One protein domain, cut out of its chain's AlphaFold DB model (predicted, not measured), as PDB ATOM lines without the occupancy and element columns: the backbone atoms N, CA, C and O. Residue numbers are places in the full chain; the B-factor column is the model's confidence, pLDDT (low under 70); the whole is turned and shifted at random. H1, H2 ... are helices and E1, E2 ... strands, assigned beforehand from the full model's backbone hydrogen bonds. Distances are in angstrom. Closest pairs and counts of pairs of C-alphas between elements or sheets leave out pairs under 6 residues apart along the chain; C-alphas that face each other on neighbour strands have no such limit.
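AT A GLANCE: This is residues 41 to 52 and 78 to 153 of the 163 residues of the protein "MsrB domain-containing protein" of Opisthorchis felineus (UniProt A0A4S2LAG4). You will find little regular structure: a small three-stranded sheet, E1 E2 E3, is one side of a body made mostly of loops, and two short helices, H1 and H2, sit at one end, off the sheet. The printed part has 88 residues, 26 in named elements of mixed class, in the order E1 H1 H2 E2 E3; the sheet, E1 - E2 - E3, is antiparallel. It is compact, radius of gyration of the C-alphas 12.9 A, spanning 35 by 27 by 22 A.

HOW THE PARTS SIT: Start at inner strand E2, residues 118 to 120: N 118 is 3.1 A from O 50 of E1, residues 48 to 50. N 119 is 2.9 A from O 129 of E3, residues 127 to 130, its hairpin partner; both pairs are within hydrogen-bond range. H1, residues 82 to 88, and H2, residues 91 to 99, are close but not clearly touching, closest at the C-alphas of Lys 86 and Tyr 94, 6.6 A, and run opposite ways at a steep tilt of 39 degrees. In both, every O i to N i+4 pair is within range.

IN THESE COORDINATES: Find C-alpha 48 at (150.128, 238.408, 170.616), where E1 begins; E3, 8.3 A long, ends at C-alpha 130 (161.321, 239.535, 172.391). H1 is 10.1 A long and H2 10.7 A.

THE WHOLE: Residues 53 to 77 are not printed; C-alphas 52 and 78 are 24.5 A apart. The link from H2 to E2 is long, 18 residues. Residues 41 to 52 and 78 have pLDDT under 70.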
ATOM      1  N   CYS A  41     162.929 225.667 168.315       38.12
ATOM      2  CA  CYS A  41     161.790 225.560 167.400       38.12
ATOM      3  C   CYS A  41     160.488 225.661 168.206       38.12
ATOM      4  O   CYS A  41     159.957 224.659 168.681       38.12
ATOM      5  N   VAL A  42     159.990 226.885 168.378       43.84
ATOM      6  CA  VAL A  42     158.763 227.191 169.119       43.84
ATOM      7  C   VAL A  42     157.549 226.932 168.222       43.84
ATOM      8  O   VAL A  42     157.041 227.821 167.545       43.84
ATOM      9  N   THR A  43     157.048 225.697 168.218       45.25
ATOM     10  CA  THR A  43     155.869 225.288 167.427       45.25
ATOM     11  C   THR A  43     154.550 225.786 168.030       45.25
ATOM     12  O   THR A  43     153.645 224.994 168.268       45.25
ATOM     13  N   MET A  44     154.434 227.074 168.359       39.72
ATOM     14  CA  MET A  44     153.298 227.614 169.109       39.72
ATOM     15  C   MET A  44     152.849 228.953 168.521       39.72
ATOM     16  O   MET A  44     153.556 229.946 168.635       39.72
ATOM     17  N   ASN A  45     151.635 229.011 167.970       41.72
ATOM     18  CA  ASN A  45     150.960 230.256 167.583       41.72
ATOM     19  C   ASN A  45     150.313 230.912 168.829       41.72
ATOM     20  O   ASN A  45     149.106 231.099 168.913       41.72
ATOM     21  N   ILE A  46     151.135 231.150 169.859       42.81
ATOM     22  CA  ILE A  46     150.768 231.638 171.201       42.81
ATOM     23  C   ILE A  46     151.481 232.976 171.475       42.81
ATOM     24  O   ILE A  46     152.192 233.124 172.466       42.81
ATOM     25  N   LEU A  47     151.372 233.935 170.552       45.22
ATOM     26  CA  LEU A  47     152.162 235.167 170.605       45.22
ATOM     27  C   LEU A  47     151.362 236.384 170.106       45.22
ATOM     28  O   LEU A  47     151.506 236.782 168.955       45.22
ATOM     29  N   HIS A  48     150.576 237.049 170.959       51.12
ATOM     30  CA  HIS A  48     150.128 238.408 170.616       51.12
ATOM     31  C   HIS A  48     151.311 239.384 170.721       51.12
ATOM     32  O   HIS A  48     151.922 239.520 171.786       51.12
ATOM     33  N   LEU A  49     151.641 240.038 169.601       47.50
ATOM     34  CA  LEU A  49     152.698 241.047 169.513       47.50
ATOM     35  C   LEU A  49     152.192 242.392 170.049       47.50
ATOM     36  O   LEU A  49     151.550 243.163 169.332       47.50
ATOM     37  N   VAL A  50     152.514 242.694 171.306       59.28
ATOM     38  CA  VAL A  50     152.266 244.021 171.878       59.28
ATOM     39  C   VAL A  50     153.418 244.933 171.462       59.28
ATOM     40  O   VAL A  50     154.583 244.683 171.785       59.28
ATOM     41  N   HIS A  51     153.086 245.986 170.717       47.25
ATOM     42  CA  HIS A  51     154.039 247.015 170.309       47.25
ATOM     43  C   HIS A  51     154.421 247.860 171.534       47.25
ATOM     44  O   HIS A  51     153.555 248.258 172.315       47.25
ATOM     45  N   ARG A  52     155.719 248.120 171.736       40.62
ATOM     46  CA  ARG A  52     156.215 248.827 172.931       40.62
ATOM     47  C   ARG A  52     155.891 250.332 172.902       40.62
ATOM     48  O   ARG A  52     156.377 251.012 171.997       40.62
ATOM     49  N   THR A  78     146.786 230.445 186.167       62.91
ATOM     50  CA  THR A  78     145.527 230.719 185.472       62.91
ATOM     51  C   THR A  78     144.372 229.947 186.093       62.91
ATOM     52  O   THR A  78     144.215 228.758 185.812       62.91
ATOM     53  N   GLY A  79     143.529 230.639 186.860       75.19
ATOM     54  CA  GLY A  79     142.247 230.124 187.356       75.19
ATOM     55  C   GLY A  79     141.131 230.062 186.301       75.19
ATOM     56  O   GLY A  79     139.972 229.950 186.675       75.19
ATOM     57  N   PHE A  80     141.454 230.156 185.004       84.12
ATOM     58  CA  PHE A  80     140.455 230.162 183.933       84.12
ATOM     59  C   PHE A  80     139.776 228.799 183.770       84.12
ATOM     60  O   PHE A  80     140.433 227.769 183.582       84.12
ATOM     61  N   SER A  81     138.448 228.817 183.754       89.81
ATOM     62  CA  SER A  81     137.599 227.688 183.402       89.81
ATOM     63  C   SER A  81     137.651 227.368 181.902       89.81
ATOM     64  O   SER A  81     138.021 228.184 181.053       89.81
ATOM     65  N   LYS A  82     137.204 226.159 181.542       88.69
ATOM     66  CA  LYS A  82     137.086 225.726 180.140       88.69
ATOM     67  C   LYS A  82     136.136 226.615 179.322       88.69
ATOM     68  O   LYS A  82     136.337 226.759 178.119       88.69
ATOM     69  N   VAL A  83     135.109 227.183 179.960       92.88
ATOM     70  CA  VAL A  83     134.109 228.045 179.310       92.88
ATOM     71  C   VAL A  83     134.714 229.411 178.994       92.88
ATOM     72  O   VAL A  83     134.666 229.836 177.843       92.88
ATOM     73  N   GLU A  84     135.381 230.042 179.964       91.19
ATOM     74  CA  GLU A  84     136.078 231.321 179.756       91.19
ATOM     75  C   GLU A  84     137.153 231.210 178.670       91.19
ATOM     76  O   GLU A  84     137.231 232.067 177.795       91.19
ATOM     77  N   LEU A  85     137.937 230.126 178.655       90.56
ATOM     78  CA  LEU A  85     138.955 229.917 177.617       90.56
ATOM     79  C   LEU A  85     138.359 229.746 176.216       90.56
ATOM     80  O   LEU A  85     138.962 230.209 175.254       90.56
ATOM     81  N   LYS A  86     137.181 229.124 176.085       92.12
ATOM     82  CA  LYS A  86     136.463 229.030 174.803       92.12
ATOM     83  C   LYS A  86     135.871 230.363 174.333       92.12
ATOM     84  O   LYS A  86     135.583 230.487 173.150       92.12
ATOM     85  N   HIS A  87     135.673 231.320 175.240       93.12
ATOM     86  CA  HIS A  87     135.184 232.661 174.918       93.12
ATOM     87  C   HIS A  87     136.328 233.671 174.700       93.12
ATOM     88  O   HIS A  87     136.187 234.589 173.898       93.12
ATOM     89  N   LYS A  88     137.465 233.521 175.399       88.81
ATOM     90  CA  LYS A  88     138.654 234.380 175.237       88.81
ATOM     91  C   LYS A  88     139.452 234.049 173.972       88.81
ATOM     92  O   LYS A  88     140.006 234.954 173.359       88.81
ATOM     93  N   LEU A  89     139.566 232.767 173.623       89.62
ATOM     94  CA  LEU A  89     140.443 232.285 172.553       89.62
ATOM     95  C   LEU A  89     139.655 231.964 171.283       89.62
ATOM     96  O   LEU A  89     138.554 231.416 171.352       89.62
ATOM     97  N   SER A  90     140.262 232.181 170.116       90.75
ATOM     98  CA  SER A  90     139.745 231.592 168.880       90.75
ATOM     99  C   SER A  90     139.804 230.059 168.932       90.75
ATOM    100  O   SER A  90     140.587 229.453 169.671       90.75
ATOM    101  N   ALA A  91     139.010 229.399 168.084       92.69
ATOM    102  CA  ALA A  91     138.961 227.939 168.030       92.69
ATOM    103  C   ALA A  91     140.333 227.287 167.748       92.69
ATOM    104  O   ALA A  91     140.592 226.184 168.227       92.69
ATOM    105  N   ILE A  92     141.220 227.955 166.996       89.06
ATOM    106  CA  ILE A  92     142.570 227.454 166.710       89.06
ATOM    107  C   ILE A  92     143.523 227.663 167.896       89.06
ATOM    108  O   ILE A  92     144.220 226.727 168.280       89.06
ATOM    109  N   GLU A  93     143.499 228.825 168.549       88.31
ATOM    110  CA  GLU A  93     144.318 229.101 169.741       88.31
ATOM    111  C   GLU A  93     143.921 228.209 170.919       88.31
ATOM    112  O   GLU A  93     144.785 227.709 171.641       88.31
ATOM    113  N   TYR A  94     142.623 227.942 171.092       89.38
ATOM    114  CA  TYR A  94     142.137 226.988 172.085       89.38
ATOM    115  C   TYR A  94     142.699 225.583 171.815       89.38
ATOM    116  O   TYR A  94     143.260 224.960 172.718       89.38
ATOM    117  N   LYS A  95     142.623 225.100 170.566       88.50
ATOM    118  CA  LYS A  95     143.174 223.794 170.163       88.50
ATOM    119  C   LYS A  95     144.682 223.704 170.397       88.50
ATOM    120  O   LYS A  95     145.158 222.722 170.961       88.50
ATOM    121  N   ILE A  96     145.439 224.731 170.011       87.88
ATOM    122  CA  ILE A  96     146.897 224.766 170.191       87.88
ATOM    123  C   ILE A  96     147.258 224.768 171.684       87.88
ATOM    124  O   ILE A  96     148.037 223.933 172.142       87.88
ATOM    125  N   THR A  97     146.660 225.674 172.464       87.50
ATOM    126  CA  THR A  97     147.050 225.917 173.865       87.50
ATOM    127  C   THR A  97     146.505 224.884 174.855       87.50
ATOM    128  O   THR A  97     147.160 224.615 175.861       87.50
ATOM    129  N   GLN A  98     145.305 224.331 174.621       89.81
ATOM    130  CA  GLN A  98     144.628 223.421 175.556       89.81
ATOM    131  C   GLN A  98     144.587 221.964 175.072       89.81
ATOM    132  O   GLN A  98     144.571 221.064 175.908       89.81
ATOM    133  N   GLU A  99     144.601 221.713 173.757       88.25
ATOM    134  CA  GLU A  99     144.487 220.362 173.171       88.25
ATOM    135  C   GLU A  99     145.799 219.872 172.520       88.25
ATOM    136  O   GLU A  99     145.827 218.804 171.916       88.25
ATOM    137  N   LYS A 100     146.901 220.628 172.672       86.38
ATOM    138  CA  LYS A 100     148.230 220.361 172.075       86.38
ATOM    139  C   LYS A 100     148.223 220.224 170.544       86.38
ATOM    140  O   LYS A 100     149.094 219.572 169.969       86.38
ATOM    141  N   PHE A 101     147.254 220.834 169.867       87.62
ATOM    142  CA  PHE A 101     147.225 220.848 168.409       87.62
ATOM    143  C   PHE A 101     148.441 221.600 167.844       87.62
ATOM    144  O   PHE A 101     148.847 222.629 168.378       87.62
ATOM    145  N   THR A 102     148.997 221.113 166.735       86.38
ATOM    146  CA  THR A 102     150.027 221.831 165.969       86.38
ATOM    147  C   THR A 102     149.395 222.349 164.685       86.38
ATOM    148  O   THR A 102     148.794 221.579 163.937       86.38
ATOM    149  N   GLU A 103     149.494 223.656 164.437       86.75
ATOM    150  CA  GLU A 103     148.994 224.255 163.195       86.75
ATOM    151  C   GLU A 103     149.784 223.788 161.964       86.75
ATOM    152  O   GLU A 103     150.872 223.223 162.081       86.75
ATOM    153  N   ARG A 104     149.255 224.051 160.764       90.31
ATOM    154  CA  ARG A 104     149.981 223.755 159.524       90.31
ATOM    155  C   ARG A 104     151.236 224.641 159.425       90.31
ATOM    156  O   ARG A 104     151.199 225.795 159.856       90.31
ATOM    157  N   PRO A 105     152.342 224.146 158.844       90.19
ATOM    158  CA  PRO A 105     153.507 224.988 158.605       90.19
ATOM    159  C   PRO A 105     153.118 226.176 157.714       90.19
ATOM    160  O   PRO A 105     152.299 226.047 156.805       90.19
ATOM    161  N   PHE A 106     153.705 227.336 158.000       89.38
ATOM    162  CA  PHE A 106     153.493 228.615 157.316       89.38
ATOM    163  C   PHE A 106     152.076 229.220 157.420       89.38
ATOM    164  O   PHE A 106     151.867 230.303 156.878       89.38
ATOM    165  N   SER A 107     151.118 228.610 158.140       88.12
ATOM    166  CA  SER A 107     149.783 229.214 158.340       88.12
ATOM    167  C   SER A 107     149.730 230.267 159.450       88.12
ATOM    168  O   SER A 107     148.786 231.055 159.503       88.12
ATOM    169  N   GLY A 108     150.709 230.276 160.357       85.69
ATOM    170  CA  GLY A 108     150.709 231.161 161.515       85.69
ATOM    171  C   GLY A 108     151.001 232.621 161.159       85.69
ATOM    172  O   GLY A 108     152.008 232.927 160.518       85.69
ATOM    173  N   LYS A 109     150.169 233.547 161.658       86.38
ATOM    174  CA  LYS A 109     150.313 235.006 161.460       86.38
ATOM    175  C   LYS A 109     151.735 235.512 161.739       86.38
ATOM    176  O   LYS A 109     152.245 236.360 161.017       86.38
ATOM    177  N   TYR A 110     152.384 234.980 162.775       88.06
ATOM    178  CA  TYR A 110     153.675 235.474 163.259       88.06
ATOM    179  C   TYR A 110     154.901 234.771 162.652       88.06
ATOM    180  O   TYR A 110     156.028 235.054 163.058       88.06
ATOM    181  N   VAL A 111     154.724 233.878 161.668       86.31
ATOM    182  CA  VAL A 111     155.845 233.177 161.009       86.31
ATOM    183  C   VAL A 111     156.780 234.186 160.330       86.31
ATOM    184  O   VAL A 111     157.977 234.226 160.630       86.31
ATOM    185  N   ARG A 112     156.224 235.060 159.480       88.19
ATOM    186  CA  ARG A 112     156.964 236.088 158.719       88.19
ATOM    187  C   ARG A 112     156.851 237.507 159.295       88.19
ATOM    188  O   ARG A 112     157.366 238.439 158.695       88.19
ATOM    189  N   GLU A 113     156.221 237.667 160.456       89.44
ATOM    190  CA  GLU A 113     156.181 238.944 161.179       89.44
ATOM    191  C   GLU A 113     157.527 239.211 161.867       89.44
ATOM    192  O   GLU A 113     158.046 238.323 162.542       89.44
ATOM    193  N   PHE A 114     158.082 240.411 161.717       90.75
ATOM    194  CA  PHE A 114     159.352 240.827 162.336       90.75
ATOM    195  C   PHE A 114     159.288 242.246 162.930       90.75
ATOM    196  O   PHE A 114     160.320 242.823 163.279       90.75
ATOM    197  N   SER A 115     158.086 242.815 163.067       88.19
ATOM    198  CA  SER A 115     157.863 244.104 163.720       88.19
ATOM    199  C   SER A 115     158.330 244.083 165.187       88.19
ATOM    200  O   SER A 115     158.105 243.099 165.899       88.19
ATOM    201  N   PRO A 116     158.974 245.156 165.681       90.44
ATOM    202  CA  PRO A 116     159.528 245.191 167.029       90.44
ATOM    203  C   PRO A 116     158.431 245.171 168.102       90.44
ATOM    204  O   PRO A 116     157.531 246.009 168.124       90.44
ATOM    205  N   GLY A 117     158.552 244.255 169.061       91.19
ATOM    206  CA  GLY A 117     157.633 244.154 170.190       91.19
ATOM    207  C   GLY A 117     157.915 242.941 171.070       91.19
ATOM    208  O   GLY A 117     158.908 242.236 170.885       91.19
ATOM    209  N   ILE A 118     157.032 242.723 172.044       91.25
ATOM    210  CA  ILE A 118     157.079 241.565 172.943       91.25
ATOM    211  C   ILE A 118     155.896 240.651 172.641       91.25
ATOM    212  O   ILE A 118     154.768 241.102 172.429       91.25
ATOM    213  N   TYR A 119     156.170 239.355 172.666       87.50
ATOM    214  CA  TYR A 119     155.206 238.299 172.442       87.50
ATOM    215  C   TYR A 119     154.774 237.631 173.761       87.50
ATOM    216  O   TYR A 119     155.622 237.281 174.587       87.50
ATOM    217  N   HIS A 120     153.465 237.419 173.946       87.88
ATOM    218  CA  HIS A 120     152.858 237.008 175.228       87.88
ATOM    219  C   HIS A 120     152.012 235.716 175.126       87.88
ATOM    220  O   HIS A 120     151.390 235.499 174.083       87.88
ATOM    221  N   CYS A 121     151.925 234.891 176.194       88.62
ATOM    222  CA  CYS A 121     151.043 233.697 176.230       88.62
ATOM    223  C   CYS A 121     149.584 234.149 176.054       88.62
ATOM    224  O   CYS A 121     149.007 234.660 177.004       88.62
ATOM    225  N   VAL A 122     148.956 233.897 174.899       89.12
ATOM    226  CA  VAL A 122     147.557 234.280 174.572       89.12
ATOM    227  C   VAL A 122     146.510 233.892 175.636       89.12
ATOM    228  O   VAL A 122     145.434 234.477 175.728       89.12
ATOM    229  N   VAL A 123     146.826 232.910 176.483       86.69
ATOM    230  CA  VAL A 123     145.978 232.492 177.603       86.69
ATOM    231  C   VAL A 123     146.095 233.449 178.800       86.69
ATOM    232  O   VAL A 123     145.068 233.872 179.327       86.69
ATOM    233  N   CYS A 124     147.313 233.779 179.252       84.62
ATOM    234  CA  CYS A 124     147.574 234.467 180.531       84.62
ATOM    235  C   CYS A 124     148.296 235.816 180.425       84.62
ATOM    236  O   CYS A 124     148.603 236.419 181.450       84.62
ATOM    237  N   ASP A 125     148.614 236.242 179.206       85.75
ATOM    238  CA  ASP A 125     149.258 237.507 178.859       85.75
ATOM    239  C   ASP A 125     150.664 237.706 179.475       85.75
ATOM    240  O   ASP A 125     151.213 238.805 179.473       85.75
ATOM    241  N   ALA A 126     151.307 236.625 179.938       85.56
ATOM    242  CA  ALA A 126     152.696 236.650 180.402       85.56
ATOM    243  C   ALA A 126     153.685 236.836 179.229       85.56
ATOM    244  O   ALA A 126     153.544 236.142 178.218       85.56
ATOM    245  N   PRO A 127     154.705 237.713 179.346       87.62
ATOM    246  CA  PRO A 127     155.693 237.954 178.294       87.62
ATOM    247  C   PRO A 127     156.674 236.780 178.166       87.62
ATOM    248  O   PRO A 127     157.332 236.408 179.136       87.62
ATOM    249  N   LEU A 128     156.800 236.219 176.961       89.94
ATOM    250  CA  LEU A 128     157.605 235.021 176.694       89.94
ATOM    251  C   LEU A 128     158.871 235.321 175.880       89.94
ATOM    252  O   LEU A 128     159.962 234.882 176.251       89.94
ATOM    253  N   PHE A 129     158.739 236.082 174.789       91.69
ATOM    254  CA  PHE A 129     159.810 236.310 173.810       91.69
ATOM    255  C   PHE A 129     159.881 237.777 173.372       91.69
ATOM    256  O   PHE A 129     158.858 238.457 173.278       91.69
ATOM    257  N   ASP A 130     161.087 238.253 173.064       90.62
ATOM    258  CA  ASP A 130     161.321 239.535 172.391       90.62
ATOM    259  C   ASP A 130     161.466 239.279 170.884       90.62
ATOM    260  O   ASP A 130     162.077 238.288 170.483       90.62
ATOM    261  N   ASN A 131     160.961 240.170 170.030       91.31
ATOM    262  CA  ASN A 131     161.257 240.103 168.598       91.31
ATOM    263  C   ASN A 131     162.769 240.200 168.306       91.31
ATOM    264  O   ASN A 131     163.236 239.623 167.332       91.31
ATOM    265  N   ALA A 132     163.557 240.830 169.187       92.56
ATOM    266  CA  ALA A 132     165.018 240.826 169.106       92.56
ATOM    267  C   ALA A 132     165.656 239.423 169.209       92.56
ATOM    268  O   ALA A 132     166.801 239.258 168.793       92.56
ATOM    269  N   SER A 133     164.946 238.411 169.739       92.38
ATOM    270  CA  SER A 133     165.403 237.014 169.717       92.38
ATOM    271  C   SER A 133     164.798 236.170 168.588       92.38
ATOM    272  O   SER A 133     165.118 234.983 168.491       92.38
ATOM    273  N   LYS A 134     163.949 236.756 167.727       91.81
ATOM    274  CA  LYS A 134     163.301 236.075 166.598       91.81
ATOM    275  C   LYS A 134     164.243 235.949 165.402       91.81
ATOM    276  O   LYS A 134     164.963 236.882 165.062       91.81
ATOM    277  N   PHE A 135     164.175 234.820 164.703       91.62
ATOM    278  CA  PHE A 135     164.880 234.605 163.438       91.62
ATOM    279  C   PHE A 135     164.023 233.809 162.442       91.62
ATOM    280  O   PHE A 135     163.030 233.181 162.817       91.62
ATOM    281  N   TYR A 136     164.388 233.850 161.157       89.94
ATOM    282  CA  TYR A 136     163.779 232.994 160.138       89.94
ATOM    283  C   TYR A 136     164.505 231.645 160.099       89.94
ATOM    284  O   TYR A 136     165.704 231.597 159.840       89.94
ATOM    285  N   SER A 137     163.786 230.556 160.374       88.88
ATOM    286  CA  SER A 137     164.330 229.189 160.421       88.88
ATOM    287  C   SER A 137     163.884 228.302 159.256       88.88
ATOM    288  O   SER A 137     164.223 227.124 159.237       88.88
ATOM    289  N   ASP A 138     163.042 228.834 158.363       89.44
ATOM    290  CA  ASP A 138     162.273 228.112 157.332       89.44
ATOM    291  C   ASP A 138     161.461 226.894 157.829       89.44
ATOM    292  O   ASP A 138     160.868 226.158 157.049       89.44
ATOM    293  N   SER A 139     161.352 226.701 159.150       87.50
ATOM    294  CA  SER A 139     160.677 225.546 159.758       87.50
ATOM    295  C   SER A 139     159.163 225.503 159.533       87.50
ATOM    296  O   SER A 139     158.551 224.462 159.751       87.50
ATOM    297  N   GLY A 140     158.552 226.629 159.158       88.44
ATOM    298  CA  GLY A 140     157.102 226.811 159.103       88.44
ATOM    299  C   GLY A 140     156.478 227.444 160.352       88.44
ATOM    300  O   GLY A 140     155.305 227.808 160.288       88.44
ATOM    301  N   TRP A 141     157.226 227.642 161.445       92.19
ATOM    302  CA  TRP A 141     156.727 228.243 162.696       92.19
ATOM    303  C   TRP A 141     157.643 229.367 163.222       92.19
ATOM    304  O   TRP A 141     158.832 229.404 162.880       92.19
ATOM    305  N   PRO A 142     157.135 230.300 164.058       91.00
ATOM    306  CA  PRO A 142     157.962 231.315 164.714       91.00
ATOM    307  C   PRO A 142     159.130 230.676 165.482       91.00
ATOM    308  O   PRO A 142     158.958 229.674 166.168       91.00
ATOM    309  N   SER A 143     160.338 231.225 165.358       91.25
ATOM    310  CA  SER A 143     161.549 230.639 165.952       91.25
ATOM    311  C   SER A 143     162.355 231.687 166.705       91.25
ATOM    312  O   SER A 143     162.525 232.805 166.215       91.25
ATOM    313  N   PHE A 144     162.837 231.315 167.892       92.44
ATOM    314  CA  PHE A 144     163.495 232.220 168.834       92.44
ATOM    315  C   PHE A 144     164.743 231.570 169.430       92.44
ATOM    316  O   PHE A 144     164.723 230.383 169.744       92.44
ATOM    317  N   PHE A 145     165.828 232.324 169.609       91.12
ATOM    318  CA  PHE A 145     167.054 231.797 170.234       91.12
ATOM    319  C   PHE A 145     167.127 232.049 171.751       91.12
ATOM    320  O   PHE A 145     168.003 231.514 172.427       91.12
ATOM    321  N   SER A 146     166.225 232.866 172.308       89.25
ATOM    322  CA  SER A 146     166.198 233.189 173.740       89.25
ATOM    323  C   SER A 146     164.796 233.542 174.240       89.25
ATOM    324  O   SER A 146     164.019 234.178 173.524       89.25
ATOM    325  N   VAL A 147     164.509 233.162 175.488       90.69
ATOM    326  CA  VAL A 147     163.299 233.507 176.256       90.69
ATOM    327  C   VAL A 147     163.552 234.742 177.125       90.69
ATOM    328  O   VAL A 147     164.668 234.941 177.602       90.69
ATOM    329  N   LEU A 148     162.518 235.540 177.401       86.06
ATOM    330  CA  LEU A 148     162.634 236.705 178.291       86.06
ATOM    331  C   LEU A 148     162.901 236.312 179.750       86.06
ATOM    332  O   LEU A 148     163.691 236.957 180.435       86.06
ATOM    333  N   LYS A 149     162.238 235.255 180.234       85.38
ATOM    334  CA  LYS A 149     162.370 234.741 181.602       85.38
ATOM    335  C   LYS A 149     162.328 233.218 181.582       85.38
ATOM    336  O   LYS A 149     161.316 232.631 181.213       85.38
ATOM    337  N   ARG A 150     163.406 232.563 182.031       80.50
ATOM    338  CA  ARG A 150     163.485 231.087 182.082       80.50
ATOM    339  C   ARG A 150     162.387 230.453 182.946       80.50
ATOM    340  O   ARG A 150     161.958 229.351 182.651       80.50
ATOM    341  N   GLN A 151     161.923 231.148 183.984       81.56
ATOM    342  CA  GLN A 151     160.892 230.653 184.907       81.56
ATOM    343  C   GLN A 151     159.471 230.663 184.315       81.56
ATOM    344  O   GLN A 151     158.609 229.939 184.807       81.56
ATOM    345  N   ASP A 152     159.218 231.453 183.266       79.44
ATOM    346  CA  ASP A 152     157.906 231.529 182.605       79.44
ATOM    347  C   ASP A 152     157.777 230.524 181.438       79.44
ATOM    348  O   ASP A 152     156.729 230.431 180.796       79.44
ATOM    349  N   VAL A 153     158.824 229.726 181.192       83.69
ATOM    350  CA  VAL A 153     158.903 228.702 180.144       83.69
ATOM    351  C   VAL A 153     159.258 227.348 180.754       83.69
ATOM    352  O   VAL A 153     160.365 227.141 181.242       83.69
TER     353      VAL A 153